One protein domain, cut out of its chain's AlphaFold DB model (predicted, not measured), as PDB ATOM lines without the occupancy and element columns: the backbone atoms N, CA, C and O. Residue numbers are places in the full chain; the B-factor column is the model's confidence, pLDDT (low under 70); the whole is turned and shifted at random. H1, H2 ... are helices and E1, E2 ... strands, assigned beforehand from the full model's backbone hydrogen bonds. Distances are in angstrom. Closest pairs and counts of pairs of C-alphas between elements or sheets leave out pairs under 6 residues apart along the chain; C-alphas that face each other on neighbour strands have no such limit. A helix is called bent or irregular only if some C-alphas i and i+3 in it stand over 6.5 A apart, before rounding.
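This is residues 456 to 549 of the 551 residues of an uncharacterized protein of Penaeus vannamei (UniProt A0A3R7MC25). A small antiparallel sheet, E1 E2 E3, has helix H3 packed over one face, and the long helix H1 lies farther out, loosely spaced from H3. The chain runs out along H1, turns at its far end through the short H2, where residues 477 to 482 stick out, and comes back along H3; the short H4 and H5 trail from the end of E3. The printed part has 94 residues, with five named helices and three named strands in the order H1 H2 H3 E1 E2 E3 H4 H5, and its class is mostly helix. It is compact, with a radius of gyration of the C-alphas of 13.9 A and spans of 38 by 32 by 22 A.

Start at H1, residues 456 to 478, and H3, residues 487 to 500: they are near each other, with 8 pairs of C-alphas within 10 A. Between them in the chain, H2, residues 481 to 484, is close to H1 but not clearly touching; their closest C-alphas, of Trp 476 and Leu 484, are 6.9 A apart. Look next at E1, residues 506 to 508, E2, residues 524 to 527, and E3, residues 536 to 538: they form a meander, each strand the antiparallel neighbour of the one before. In the hairpin of E1 and E2, N 507 and O 526 are within hydrogen-bond range at 2.9 A; in that of E2 and E3, N 525 and O 537 are, also at 2.9 A. H3 is on this sheet in two layers, one helix on one face, at a height over the sheet of 7.9 A. It lies over E1 and E2 and runs along the strands, at 22 degrees to E2 on the local plane; its closest C-alpha pair with E2 is His 491 and Pro 524, 5.4 A. H1 is not on the sheet. H4, residues 539 to 542, only grazes the sheet with residues 539 to 541. H4 and H5, residues 544 to 547, touch only at the corner, and only just, with 3 pairs of C-alphas within 8 A; the closest are Ala 540 and Leu 546, 5.9 A. O i to N i+4 pairs are within hydrogen-bond range in 17 of 19 cases in H1 and 9 of 10 in H3; H2, H4 and H5 are too short for such a pair.

Find C-alpha 456 at (12.169, 7.932, 15.221); from there H1 runs 34.1 A to C-alpha 478, and it is irregular, with C-alphas 457 and 460 7.8 A apart. H3 begins at C-alpha 487, (26.643, -22.289, 5.780), and measures 20.0 A. E2 measures 10.7 A, and H5 ends at C-alpha 547, (27.081, -12.505, -9.914).

The C-alphas farthest apart, of Glu 456 and Asp 518, are 41.2 A apart. The printed part has no cut; the link from E1 to E2, residues 509 to 523, is long. The mean pLDDT of the printed part is 80.0, and residues 530 to 549 are under 70.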
ATOM      1  N   GLU A 456      13.123   8.244  14.140       73.75
ATOM      2  CA  GLU A 456      12.169   7.932  15.221       73.75
ATOM      3  C   GLU A 456      11.435   6.597  15.014       73.75
ATOM      4  O   GLU A 456      11.035   5.969  15.996       73.75
ATOM      5  N   ARG A 457      11.246   6.157  13.761       78.06
ATOM      6  CA  ARG A 457      10.502   4.931  13.443       78.06
ATOM      7  C   ARG A 457      11.347   3.659  13.437       78.06
ATOM      8  O   ARG A 457      10.844   2.645  13.902       78.06
ATOM      9  N   PHE A 458      12.556   3.704  12.878       81.69
ATOM     10  CA  PHE A 458      13.373   2.519  12.573       81.69
ATOM     11  C   PHE A 458      14.679   2.444  13.378       81.69
ATOM     12  O   PHE A 458      15.528   1.593  13.114       81.69
ATOM     13  N   ARG A 459      14.884   3.338  14.357       85.94
ATOM     14  CA  ARG A 459      16.089   3.334  15.199       85.94
ATOM     15  C   ARG A 459      16.286   2.023  15.957       85.94
ATOM     16  O   ARG A 459      17.429   1.612  16.103       85.94
ATOM     17  N   LEU A 460      15.225   1.384  16.451       88.62
ATOM     18  CA  LEU A 460      15.358   0.132  17.208       88.62
ATOM     19  C   LEU A 460      15.855  -0.994  16.295       88.62
ATOM     20  O   LEU A 460      16.771  -1.733  16.639       88.62
ATOM     21  N   GLU A 461      15.281  -1.076  15.105       87.94
ATOM     22  CA  GLU A 461      15.560  -2.068  14.077       87.94
ATOM     23  C   GLU A 461      16.966  -1.835  13.477       87.94
ATOM     24  O   GLU A 461      17.718  -2.784  13.249       87.94
ATOM     25  N   GLY A 462      17.382  -0.569  13.342       88.12
ATOM     26  CA  GLY A 462      18.755  -0.169  13.021       88.12
ATOM     27  C   GLY A 462      19.764  -0.484  14.134       88.12
ATOM     28  O   GLY A 462      20.840  -1.006  13.850       88.12
ATOM     29  N   GLU A 463      19.423  -0.248  15.405       89.75
ATOM     30  CA  GLU A 463      20.241  -0.663  16.555       89.75
ATOM     31  C   GLU A 463      20.374  -2.198  16.610       89.75
ATOM     32  O   GLU A 463      21.459  -2.703  16.899       89.75
ATOM     33  N   ILE A 464      19.329  -2.962  16.268       90.25
ATOM     34  CA  ILE A 464      19.389  -4.430  16.138       90.25
ATOM     35  C   ILE A 464      20.329  -4.844  14.995       90.25
ATOM     36  O   ILE A 464      21.195  -5.697  15.205       90.25
ATOM     37  N   ALA A 465      20.218  -4.223  13.816       89.50
ATOM     38  CA  ALA A 465      21.092  -4.509  12.676       89.50
ATOM     39  C   ALA A 465      22.571  -4.206  12.985       89.50
ATOM     40  O   ALA A 465      23.436  -5.051  12.750       89.50
ATOM     41  N   VAL A 466      22.865  -3.054  13.599       90.44
ATOM     42  CA  VAL A 466      24.224  -2.676  14.028       90.44
ATOM     43  C   VAL A 466      24.757  -3.627  15.101       90.44
ATOM     44  O   VAL A 466      25.917  -4.035  15.035       90.44
ATOM     45  N   ASN A 467      23.940  -4.033  16.077       92.44
ATOM     46  CA  ASN A 467      24.362  -5.007  17.088       92.44
ATOM     47  C   ASN A 467      24.631  -6.393  16.478       92.44
ATOM     48  O   ASN A 467      25.588  -7.054  16.889       92.44
ATOM     49  N   ARG A 468      23.857  -6.820  15.471       91.19
ATOM     50  CA  ARG A 468      24.106  -8.081  14.760       91.19
ATOM     51  C   ARG A 468      25.359  -8.014  13.883       91.19
ATOM     52  O   ARG A 468      26.166  -8.932  13.956       91.19
ATOM     53  N   ALA A 469      25.590  -6.924  13.151       89.25
ATOM     54  CA  ALA A 469      26.837  -6.730  12.407       89.25
ATOM     55  C   ALA A 469      28.063  -6.786  13.341       89.25
ATOM     56  O   ALA A 469      29.024  -7.503  13.072       89.25
ATOM     57  N   ASN A 470      27.987  -6.131  14.507       91.62
ATOM     58  CA  ASN A 470      29.024  -6.215  15.542       91.62
ATOM     59  C   ASN A 470      29.207  -7.630  16.129       91.62
ATOM     60  O   ASN A 470      30.303  -7.943  16.597       91.62
ATOM     61  N   LEU A 471      28.173  -8.481  16.129       90.31
ATOM     62  CA  LEU A 471      28.299  -9.900  16.472       90.31
ATOM     63  C   LEU A 471      29.027 -10.660  15.356       90.31
ATOM     64  O   LEU A 471      30.006 -11.339  15.651       90.31
ATOM     65  N   TYR A 472      28.627 -10.488  14.092       87.75
ATOM     66  CA  TYR A 472      29.282 -11.125  12.943       87.75
ATOM     67  C   TYR A 472      30.774 -10.772  12.868       87.75
ATOM     68  O   TYR A 472      31.600 -11.673  12.766       87.75
ATOM     69  N   THR A 473      31.163  -9.503  13.050       86.38
ATOM     70  CA  THR A 473      32.587  -9.100  13.090       86.38
ATOM     71  C   THR A 473      33.365  -9.748  14.248       86.38
ATOM     72  O   THR A 473      34.576  -9.940  14.145       86.38
ATOM     73  N   ARG A 474      32.704 -10.099  15.361       90.31
ATOM     74  CA  ARG A 474      33.338 -10.826  16.478       90.31
ATOM     75  C   ARG A 474      33.449 -12.320  16.193       90.31
ATOM     76  O   ARG A 474      34.498 -12.882  16.485       90.31
ATOM     77  N   LEU A 475      32.417 -12.932  15.612       88.44
ATOM     78  CA  LEU A 475      32.463 -14.325  15.159       88.44
ATOM     79  C   LEU A 475      33.578 -14.489  14.116       88.44
ATOM     80  O   LEU A 475      34.515 -15.241  14.340       88.44
ATOM     81  N   TRP A 476      33.571 -13.679  13.055       84.62
ATOM     82  CA  TRP A 476      34.571 -13.725  11.982       84.62
ATOM     83  C   TRP A 476      36.021 -13.562  12.469       84.62
ATOM     84  O   TRP A 476      36.942 -14.149  11.913       84.62
ATOM     85  N   LYS A 477      36.237 -12.773  13.531       87.38
ATOM     86  CA  LYS A 477      37.575 -12.483  14.066       87.38
ATOM     87  C   LYS A 477      38.052 -13.456  15.156       87.38
ATOM     88  O   LYS A 477      39.258 -13.543  15.384       87.38
ATOM     89  N   TYR A 478      37.143 -14.118  15.878       91.75
ATOM     90  CA  TYR A 478      37.484 -14.875  17.094       91.75
ATOM     91  C   TYR A 478      36.892 -16.291  17.171       91.75
ATOM     92  O   TYR A 478      37.308 -17.058  18.039       91.75
ATOM     93  N   SER A 479      35.935 -16.659  16.316       89.31
ATOM     94  CA  SER A 479      35.446 -18.038  16.226       89.31
ATOM     95  C   SER A 479      36.452 -18.931  15.492       89.31
ATOM     96  O   SER A 479      37.159 -18.458  14.603       89.31
ATOM     97  N   PRO A 480      36.514 -20.232  15.825       89.12
ATOM     98  CA  PRO A 480      37.296 -21.185  15.052       89.12
ATOM     99  C   PRO A 480      36.657 -21.409  13.671       89.12
ATOM    100  O   PRO A 480      35.437 -21.339  13.514       89.12
ATOM    101  N   GLU A 481      37.492 -21.700  12.678       86.06
ATOM    102  CA  GLU A 481      37.154 -21.770  11.246       86.06
ATOM    103  C   GLU A 481      35.939 -22.669  10.935       86.06
ATOM    104  O   GLU A 481      35.095 -22.320  10.110       86.06
ATOM    105  N   GLN A 482      35.772 -23.769  11.679       85.06
ATOM    106  CA  GLN A 482      34.659 -24.719  11.539       85.06
ATOM    107  C   GLN A 482      33.278 -24.104  11.841       85.06
ATOM    108  O   GLN A 482      32.263 -24.607  11.363       85.06
ATOM    109  N   VAL A 483      33.218 -23.027  12.634       82.94
ATOM    110  CA  VAL A 483      31.971 -22.292  12.917       82.94
ATOM    111  C   VAL A 483      31.592 -21.400  11.734       82.94
ATOM    112  O   VAL A 483      30.410 -21.262  11.431       82.94
ATOM    113  N   LEU A 484      32.585 -20.831  11.043       82.88
ATOM    114  CA  LEU A 484      32.380 -19.935   9.902       82.88
ATOM    115  C   LEU A 484      32.053 -20.725   8.626       82.88
ATOM    116  O   LEU A 484      31.104 -20.377   7.925       82.88
ATOM    117  N   ALA A 485      32.719 -21.862   8.398       86.56
ATOM    118  CA  ALA A 485      32.401 -22.819   7.326       86.56
ATOM    119  C   ALA A 485      30.986 -23.448   7.434       86.56
ATOM    120  O   ALA A 485      30.539 -24.189   6.561       86.56
ATOM    121  N   SER A 486      30.235 -23.165   8.504       88.94
ATOM    122  CA  SER A 486      28.848 -23.607   8.640       88.94
ATOM    123  C   SER A 486      27.887 -22.679   7.890       88.94
ATOM    124  O   SER A 486      27.265 -21.786   8.472       88.94
ATOM    125  N   GLN A 487      27.678 -22.949   6.598       88.31
ATOM    126  CA  GLN A 487      26.643 -22.289   5.780       88.31
ATOM    127  C   GLN A 487      25.260 -22.310   6.463       88.31
ATOM    128  O   GLN A 487      24.497 -21.344   6.394       88.31
ATOM    129  N   TYR A 488      24.942 -23.400   7.177       88.00
ATOM    130  CA  TYR A 488      23.711 -23.530   7.959       88.00
ATOM    131  C   TYR A 488      23.606 -22.479   9.071       88.00
ATOM    132  O   TYR A 488      22.524 -21.925   9.272       88.00
ATOM    133  N   LEU A 489      24.704 -22.196   9.783       89.44
ATOM    134  CA  LEU A 489      24.740 -21.201  10.854       89.44
ATOM    135  C   LEU A 489      24.439 -19.811  10.292       89.44
ATOM    136  O   LEU A 489      23.513 -19.161  10.770       89.44
ATOM    137  N   LEU A 490      25.112 -19.407   9.215       88.12
ATOM    138  CA  LEU A 490      24.922 -18.085   8.606       88.12
ATOM    139  C   LEU A 490      23.503 -17.902   8.038       88.12
ATOM    140  O   LEU A 490      22.860 -16.874   8.268       88.12
ATOM    141  N   HIS A 491      22.948 -18.934   7.393       88.94
ATOM    142  CA  HIS A 491      21.540 -18.942   6.984       88.94
ATOM    143  C   HIS A 491      20.558 -18.938   8.170       88.94
ATOM    144  O   HIS A 491      19.460 -18.389   8.047       88.94
ATOM    145  N   ALA A 492      20.889 -19.573   9.297       90.25
ATOM    146  CA  ALA A 492      20.054 -19.556  10.498       90.25
ATOM    147  C   ALA A 492      20.088 -18.185  11.187       90.25
ATOM    148  O   ALA A 492      19.035 -17.667  11.553       90.25
ATOM    149  N   GLU A 493      21.254 -17.552  11.310       89.38
ATOM    150  CA  GLU A 493      21.387 -16.235  11.934       89.38
ATOM    151  C   GLU A 493      20.576 -15.162  11.204       89.38
ATOM    152  O   GLU A 493      19.783 -14.462  11.842       89.38
ATOM    153  N   VAL A 494      20.691 -15.096   9.874       90.50
ATOM    154  CA  VAL A 494      19.903 -14.172   9.044       90.50
ATOM    155  C   VAL A 494      18.399 -14.439   9.186       90.50
ATOM    156  O   VAL A 494      17.627 -13.497   9.359       90.50
ATOM    157  N   LEU A 495      17.969 -15.707   9.218       89.62
ATOM    158  CA  LEU A 495      16.567 -16.055   9.472       89.62
ATOM    159  C   LEU A 495      16.095 -15.601  10.863       89.62
ATOM    160  O   LEU A 495      15.028 -14.997  10.961       89.62
ATOM    161  N   THR A 496      16.892 -15.791  11.924       90.94
ATOM    162  CA  THR A 496      16.494 -15.358  13.279       90.94
ATOM    163  C   THR A 496      16.256 -13.850  13.383       90.94
ATOM    164  O   THR A 496      15.456 -13.435  14.214       90.94
ATOM    165  N   MET A 497      16.882 -13.015  12.542       90.00
ATOM    166  CA  MET A 497      16.566 -11.579  12.496       90.00
ATOM    167  C   MET A 497      15.125 -11.320  12.028       90.00
ATOM    168  O   MET A 497      14.450 -10.456  12.578       90.00
ATOM    169  N   VAL A 498      14.656 -12.081  11.036       90.50
ATOM    170  CA  VAL A 498      13.340 -11.912  10.390       90.50
ATOM    171  C   VAL A 498      12.242 -12.723  11.094       90.50
ATOM    172  O   VAL A 498      11.057 -12.456  10.898       90.50
ATOM    173  N   GLU A 499      12.597 -13.713  11.917       89.12
ATOM    174  CA  GLU A 499      11.653 -14.468  12.755       89.12
ATOM    175  C   GLU A 499      11.425 -13.832  14.136       89.12
ATOM    176  O   GLU A 499      10.284 -13.802  14.598       89.12
ATOM    177  N   LEU A 500      12.477 -13.328  14.798       88.38
ATOM    178  CA  LEU A 500      12.391 -12.844  16.185       88.38
ATOM    179  C   LEU A 500      11.862 -11.410  16.318       88.38
ATOM    180  O   LEU A 500      11.277 -11.087  17.354       88.38
ATOM    181  N   ASP A 501      12.051 -10.565  15.302       88.19
ATOM    182  CA  ASP A 501      11.450  -9.232  15.248       88.19
ATOM    183  C   ASP A 501      10.233  -9.223  14.305       88.19
ATOM    184  O   ASP A 501      10.171  -9.975  13.332       88.19
ATOM    185  N   GLU A 502       9.222  -8.408  14.604       86.81
ATOM    186  CA  GLU A 502       8.005  -8.305  13.792       86.81
ATOM    187  C   GLU A 502       8.070  -7.171  12.751       86.81
ATOM    188  O   GLU A 502       7.326  -7.234  11.766       86.81
ATOM    189  N   ASP A 503       8.973  -6.199  12.922       86.44
ATOM    190  CA  ASP A 503       9.146  -5.027  12.053       86.44
ATOM    191  C   ASP A 503      10.326  -5.168  11.069       86.44
ATOM    192  O   ASP A 503      10.369  -4.472  10.051       86.44
ATOM    193  N   ILE A 504      11.244  -6.117  11.302       87.38
ATOM    194  CA  ILE A 504      12.271  -6.507  10.322       87.38
ATOM    195  C   ILE A 504      11.606  -7.329   9.206       87.38
ATOM    196  O   ILE A 504      11.336  -8.522   9.346       87.38
ATOM    197  N   PHE A 505      11.338  -6.679   8.070       86.69
ATOM    198  CA  PHE A 505      10.760  -7.321   6.881       86.69
ATOM    199  C   PHE A 505      11.724  -8.305   6.200       86.69
ATOM    200  O   PHE A 505      11.293  -9.349   5.708       86.69
ATOM    201  N   ALA A 506      13.013  -7.968   6.157       89.19
ATOM    202  CA  ALA A 506      14.060  -8.761   5.527       89.19
ATOM    203  C   ALA A 506      15.419  -8.499   6.185       89.19
ATOM    204  O   ALA A 506      15.641  -7.431   6.760       89.19
ATOM    205  N   ALA A 507      16.324  -9.465   6.066       90.31
ATOM    206  CA  ALA A 507      17.711  -9.365   6.495       90.31
ATOM    207  C   ALA A 507      18.612 -10.136   5.522       90.31
ATOM    208  O   ALA A 507      18.189 -11.119   4.916       90.31
ATOM    209  N   GLY A 508      19.866  -9.711   5.411       91.31
ATOM    210  CA  GLY A 508      20.896 -10.400   4.642       91.31
ATOM    211  C   GLY A 508      22.277 -10.127   5.222       91.31
ATOM    212  O   GLY A 508      22.463  -9.143   5.941       91.31
ATOM    213  N   ASN A 509      23.226 -11.005   4.923       88.62
ATOM    214  CA  ASN A 509      24.632 -10.842   5.275       88.62
ATOM    215  C   ASN A 509      25.468 -11.268   4.065       88.62
ATOM    216  O   ASN A 509      25.452 -12.445   3.721       88.62
ATOM    217  N   CYS A 510      26.125 -10.322   3.391       88.31
ATOM    218  CA  CYS A 510      26.908 -10.595   2.184       88.31
ATOM    219  C   CYS A 510      28.406 -10.577   2.497       88.31
ATOM    220  O   CYS A 510      28.870  -9.675   3.196       88.31
ATOM    221  N   TYR A 511      29.136 -11.530   1.927       85.31
ATOM    222  CA  TYR A 511      30.594 -11.640   1.991       85.31
ATOM    223  C   TYR A 511      31.228 -11.182   0.679       85.31
ATOM    224  O   TYR A 511      30.594 -11.291  -0.377       85.31
ATOM    225  N   ASP A 512      32.461 -10.681   0.736       82.50
ATOM    226  CA  ASP A 512      33.195 -10.269  -0.464       82.50
ATOM    227  C   ASP A 512      33.700 -11.486  -1.275       82.50
ATOM    228  O   ASP A 512      33.582 -12.655  -0.885       82.50
ATOM    229  N   LYS A 513      34.240 -11.219  -2.461       84.44
ATOM    230  CA  LYS A 513      34.643 -12.212  -3.456       84.44
ATOM    231  C   LYS A 513      35.723 -13.165  -2.925       84.44
ATOM    232  O   LYS A 513      36.862 -12.752  -2.713       84.44
ATOM    233  N   TYR A 514      35.388 -14.452  -2.802       83.06
ATOM    234  CA  TYR A 514      36.227 -15.485  -2.172       83.06
ATOM    235  C   TYR A 514      36.586 -15.200  -0.697       83.06
ATOM    236  O   TYR A 514      37.562 -15.739  -0.179       83.06
ATOM    237  N   GLU A 515      35.806 -14.364  -0.001       84.06
ATOM    238  CA  GLU A 515      35.879 -14.236   1.461       84.06
ATOM    239  C   GLU A 515      35.159 -15.406   2.159       84.06
ATOM    240  O   GLU A 515      35.493 -15.757   3.290       84.06
ATOM    241  N   TYR A 516      34.208 -16.052   1.471       84.81
ATOM    242  CA  TYR A 516      33.482 -17.220   1.966       84.81
ATOM    243  C   TYR A 516      33.740 -18.475   1.120       84.81
ATOM    244  O   TYR A 516      33.180 -18.621   0.033       84.81
ATOM    245  N   GLU A 517      34.559 -19.397   1.638       84.56
ATOM    246  CA  GLU A 517      34.986 -20.622   0.936       84.56
ATOM    247  C   GLU A 517      35.423 -20.302  -0.520       84.56
ATOM    248  O   GLU A 517      36.050 -19.273  -0.767       84.56
ATOM    249  N   ASP A 518      35.078 -21.139  -1.503       83.88
ATOM    250  CA  ASP A 518      35.345 -20.882  -2.930       83.88
ATOM    251  C   ASP A 518      34.232 -20.053  -3.629       83.88
ATOM    252  O   ASP A 518      34.162 -20.003  -4.864       83.88
ATOM    253  N   TYR A 519      33.321 -19.403  -2.886       80.94
ATOM    254  CA  TYR A 519      32.192 -18.680  -3.488       80.94
ATOM    255  C   TYR A 519      32.636 -17.354  -4.126       80.94
ATOM    256  O   TYR A 519      33.263 -16.502  -3.499       80.94
ATOM    257  N   LEU A 520      32.219 -17.136  -5.380       82.31
ATOM    258  CA  LEU A 520      32.406 -15.858  -6.083       82.31
ATOM    259  C   LEU A 520      31.679 -14.701  -5.374       82.31
ATOM    260  O   LEU A 520      32.150 -13.570  -5.401       82.31
ATOM    261  N   LEU A 521      30.526 -15.004  -4.782       83.06
ATOM    262  CA  LEU A 521      29.717 -14.146  -3.927       83.06
ATOM    263  C   LEU A 521      28.829 -15.075  -3.088       83.06
ATOM    264  O   LEU A 521      28.213 -15.981  -3.651       83.06
ATOM    265  N   PHE A 522      28.742 -14.848  -1.779       86.19
ATOM    266  CA  PHE A 522      27.812 -15.553  -0.892       86.19
ATOM    267  C   PHE A 522      27.006 -14.519  -0.109       86.19
ATOM    268  O   PHE A 522      27.590 -13.679   0.582       86.19
ATOM    269  N   CYS A 523      25.676 -14.537  -0.232       89.56
ATOM    270  CA  CYS A 523      24.825 -13.638   0.542       89.56
ATOM    271  C   CYS A 523      23.539 -14.323   1.035       89.56
ATOM    272  O   CYS A 523      22.466 -14.151   0.437       89.56
ATOM    273  N   PRO A 524      23.618 -15.086   2.147       89.38
ATOM    274  CA  PRO A 524      22.451 -15.606   2.848       89.38
ATOM    275  C   PRO A 524      21.450 -14.489   3.165       89.38
ATOM    276  O   PRO A 524      21.785 -13.469   3.774       89.38
ATOM    277  N   PHE A 525      20.202 -14.718   2.765       89.94
ATOM    278  CA  PHE A 525      19.100 -13.766   2.831       89.94
ATOM    279  C   PHE A 525      17.826 -14.434   3.361       89.94
ATOM    280  O   PHE A 525      17.567 -15.620   3.126       89.94
ATOM    281  N   ALA A 526      17.013 -13.666   4.077       88.62
ATOM    282  CA  ALA A 526      15.678 -14.063   4.502       88.62
ATOM    283  C   ALA A 526      14.733 -12.861   4.438       88.62
ATOM    284  O   ALA A 526      15.125 -11.724   4.704       88.62
ATOM    285  N   TYR A 527      13.468 -13.115   4.115       87.25
ATOM    286  CA  TYR A 527      12.431 -12.089   4.041       87.25
ATOM    287  C   TYR A 527      11.061 -12.673   4.380       87.25
ATOM    288  O   TYR A 527      10.827 -13.879   4.279       87.25
ATOM    289  N   ARG A 528      10.150 -11.812   4.831       79.81
ATOM    290  CA  ARG A 528       8.829 -12.198   5.327       79.81
ATOM    291  C   ARG A 528       7.768 -12.042   4.241       79.81
ATOM    292  O   ARG A 528       7.402 -10.927   3.876       79.81
ATOM    293  N   LEU A 529       7.180 -13.146   3.783       78.69
ATOM    294  CA  LEU A 529       5.981 -13.077   2.943       78.69
ATOM    295  C   LEU A 529       4.763 -12.688   3.785       78.69
ATOM    296  O   LEU A 529       4.592 -13.130   4.922       78.69
ATOM    297  N   SER A 530       3.820 -11.982   3.163       69.00
ATOM    298  CA  SER A 530       2.520 -11.590   3.736       69.00
ATOM    299  C   SER A 530       1.580 -12.761   4.093       69.00
ATOM    300  O   SER A 530       0.459 -12.538   4.544       69.00
ATOM    301  N   ARG A 531       2.036 -14.013   3.944       69.44
ATOM    302  CA  ARG A 531       1.395 -15.239   4.460       69.44
ATOM    303  C   ARG A 531       2.040 -15.787   5.746       69.44
ATOM    304  O   ARG A 531       1.668 -16.875   6.171       69.44
ATOM    305  N   GLY A 532       2.995 -15.073   6.348       60.59
ATOM    306  CA  GLY A 532       3.724 -15.539   7.536       60.59
ATOM    307  C   GLY A 532       4.713 -16.672   7.241       60.59
ATOM    308  O   GLY A 532       4.963 -17.499   8.107       60.59
ATOM    309  N   GLN A 533       5.221 -16.734   6.008       56.94
ATOM    310  CA  GLN A 533       6.289 -17.647   5.603       56.94
ATOM    311  C   GLN A 533       7.601 -16.867   5.497       56.94
ATOM    312  O   GLN A 533       7.611 -15.757   4.959       56.94
ATOM    313  N   HIS A 534       8.688 -17.478   5.962       58.75
ATOM    314  CA  HIS A 534      10.028 -16.892   6.016       58.75
ATOM    315  C   HIS A 534      11.007 -17.739   5.185       58.75
ATOM    316  O   HIS A 534      11.818 -18.480   5.745       58.75
ATOM    317  N   PRO A 535      10.899 -17.734   3.843       63.91
ATOM    318  CA  PRO A 535      11.864 -18.419   2.995       63.91
ATOM    319  C   PRO A 535      13.272 -17.854   3.211       63.91
ATOM    320  O   PRO A 535      13.489 -16.642   3.244       63.91
ATOM    321  N   ARG A 536      14.231 -18.774   3.326       55.38
ATOM    322  CA  ARG A 536      15.661 -18.494   3.202       55.38
ATOM    323  C   ARG A 536      16.070 -18.686   1.749       55.38
ATOM    324  O   ARG A 536      15.674 -19.678   1.135       55.38
ATOM    325  N   GLN A 537      16.881 -17.774   1.235       62.91
ATOM    326  CA  GLN A 537      17.485 -17.840  -0.093       62.91
ATOM    327  C   GLN A 537      18.947 -17.377  -0.006       62.91
ATOM    328  O   GLN A 537      19.383 -16.852   1.019       62.91
ATOM    329  N   ASP A 538      19.709 -17.583  -1.075       56.19
ATOM    330  CA  ASP A 538      20.974 -16.886  -1.308       56.19
ATOM    331  C   ASP A 538      20.743 -15.899  -2.456       56.19
ATOM    332  O   ASP A 538      20.324 -16.296  -3.551       56.19
ATOM    333  N   LEU A 539      20.979 -14.611  -2.195       60.38
ATOM    334  CA  LEU A 539      20.777 -13.551  -3.185       60.38
ATOM    335  C   LEU A 539      21.670 -13.746  -4.416       60.38
ATOM    336  O   LEU A 539      21.244 -13.406  -5.521       60.38
ATOM    337  N   ALA A 540      22.862 -14.334  -4.255       53.31
ATOM    338  CA  ALA A 540      23.764 -14.609  -5.370       53.31
ATOM    339  C   ALA A 540      23.168 -15.628  -6.361       53.31
ATOM    340  O   ALA A 540      23.345 -15.496  -7.572       53.31
ATOM    341  N   VAL A 541      22.417 -16.619  -5.864       55.22
ATOM    342  CA  VAL A 541      21.820 -17.686  -6.687       55.22
ATOM    343  C   VAL A 541      20.573 -17.203  -7.434       55.22
ATOM    344  O   VAL A 541      20.374 -17.568  -8.595       55.22
ATOM    345  N   GLU A 542      19.732 -16.385  -6.797       51.88
ATOM    346  CA  GLU A 542      18.498 -15.878  -7.417       51.88
ATOM    347  C   GLU A 542      18.767 -14.695  -8.362       51.88
ATOM    348  O   GLU A 542      18.290 -14.677  -9.502       51.88
ATOM    349  N   TYR A 543      19.591 -13.734  -7.939       47.16
ATOM    350  CA  TYR A 543      19.890 -12.533  -8.712       47.16
ATOM    351  C   TYR A 543      21.229 -12.669  -9.433       47.16
ATOM    352  O   TYR A 543      22.251 -12.141  -9.001       47.16
ATOM    353  N   LYS A 544      21.198 -13.271 -10.631       43.81
ATOM    354  CA  LYS A 544      22.351 -13.328 -11.561       43.81
ATOM    355  C   LYS A 544      23.012 -11.967 -11.834       43.81
ATOM    356  O   LYS A 544      24.170 -11.928 -12.230       43.81
ATOM    357  N   VAL A 545      22.286 -10.866 -11.625       42.69
ATOM    358  CA  VAL A 545      22.796  -9.488 -11.715       42.69
ATOM    359  C   VAL A 545      23.868  -9.199 -10.653       42.69
ATOM    360  O   VAL A 545      24.775  -8.417 -10.913       42.69
ATOM    361  N   LEU A 546      23.817  -9.841  -9.484       45.19
ATOM    362  CA  LEU A 546      24.851  -9.711  -8.454       45.19
ATOM    363  C   LEU A 546      26.114 -10.493  -8.849       45.19
ATOM    364  O   LEU A 546      27.207  -9.943  -8.806       45.19
ATOM    365  N   LEU A 547      25.963 -11.722  -9.360       41.31
ATOM    366  CA  LEU A 547      27.081 -12.505  -9.914       41.31
ATOM    367  C   LEU A 547      27.738 -11.850 -11.146       41.31
ATOM    368  O   LEU A 547      28.913 -12.094 -11.408       41.31
ATOM    369  N   SER A 548      26.999 -11.050 -11.922       38.09
ATOM    370  CA  SER A 548      27.513 -10.407 -13.142       38.09
ATOM    371  C   SER A 548      28.203  -9.059 -12.916       38.09
ATOM    372  O   SER A 548      28.699  -8.473 -13.879       38.09
ATOM    373  N   ASN A 549      28.242  -8.557 -11.680       35.03
ATOM    374  CA  ASN A 549      28.895  -7.297 -11.338       35.03
ATOM    375  C   ASN A 549      29.932  -7.523 -10.239       35.03
ATOM    376  O   ASN A 549      29.614  -7.492  -9.056       35.03
TER     377      ASN A 549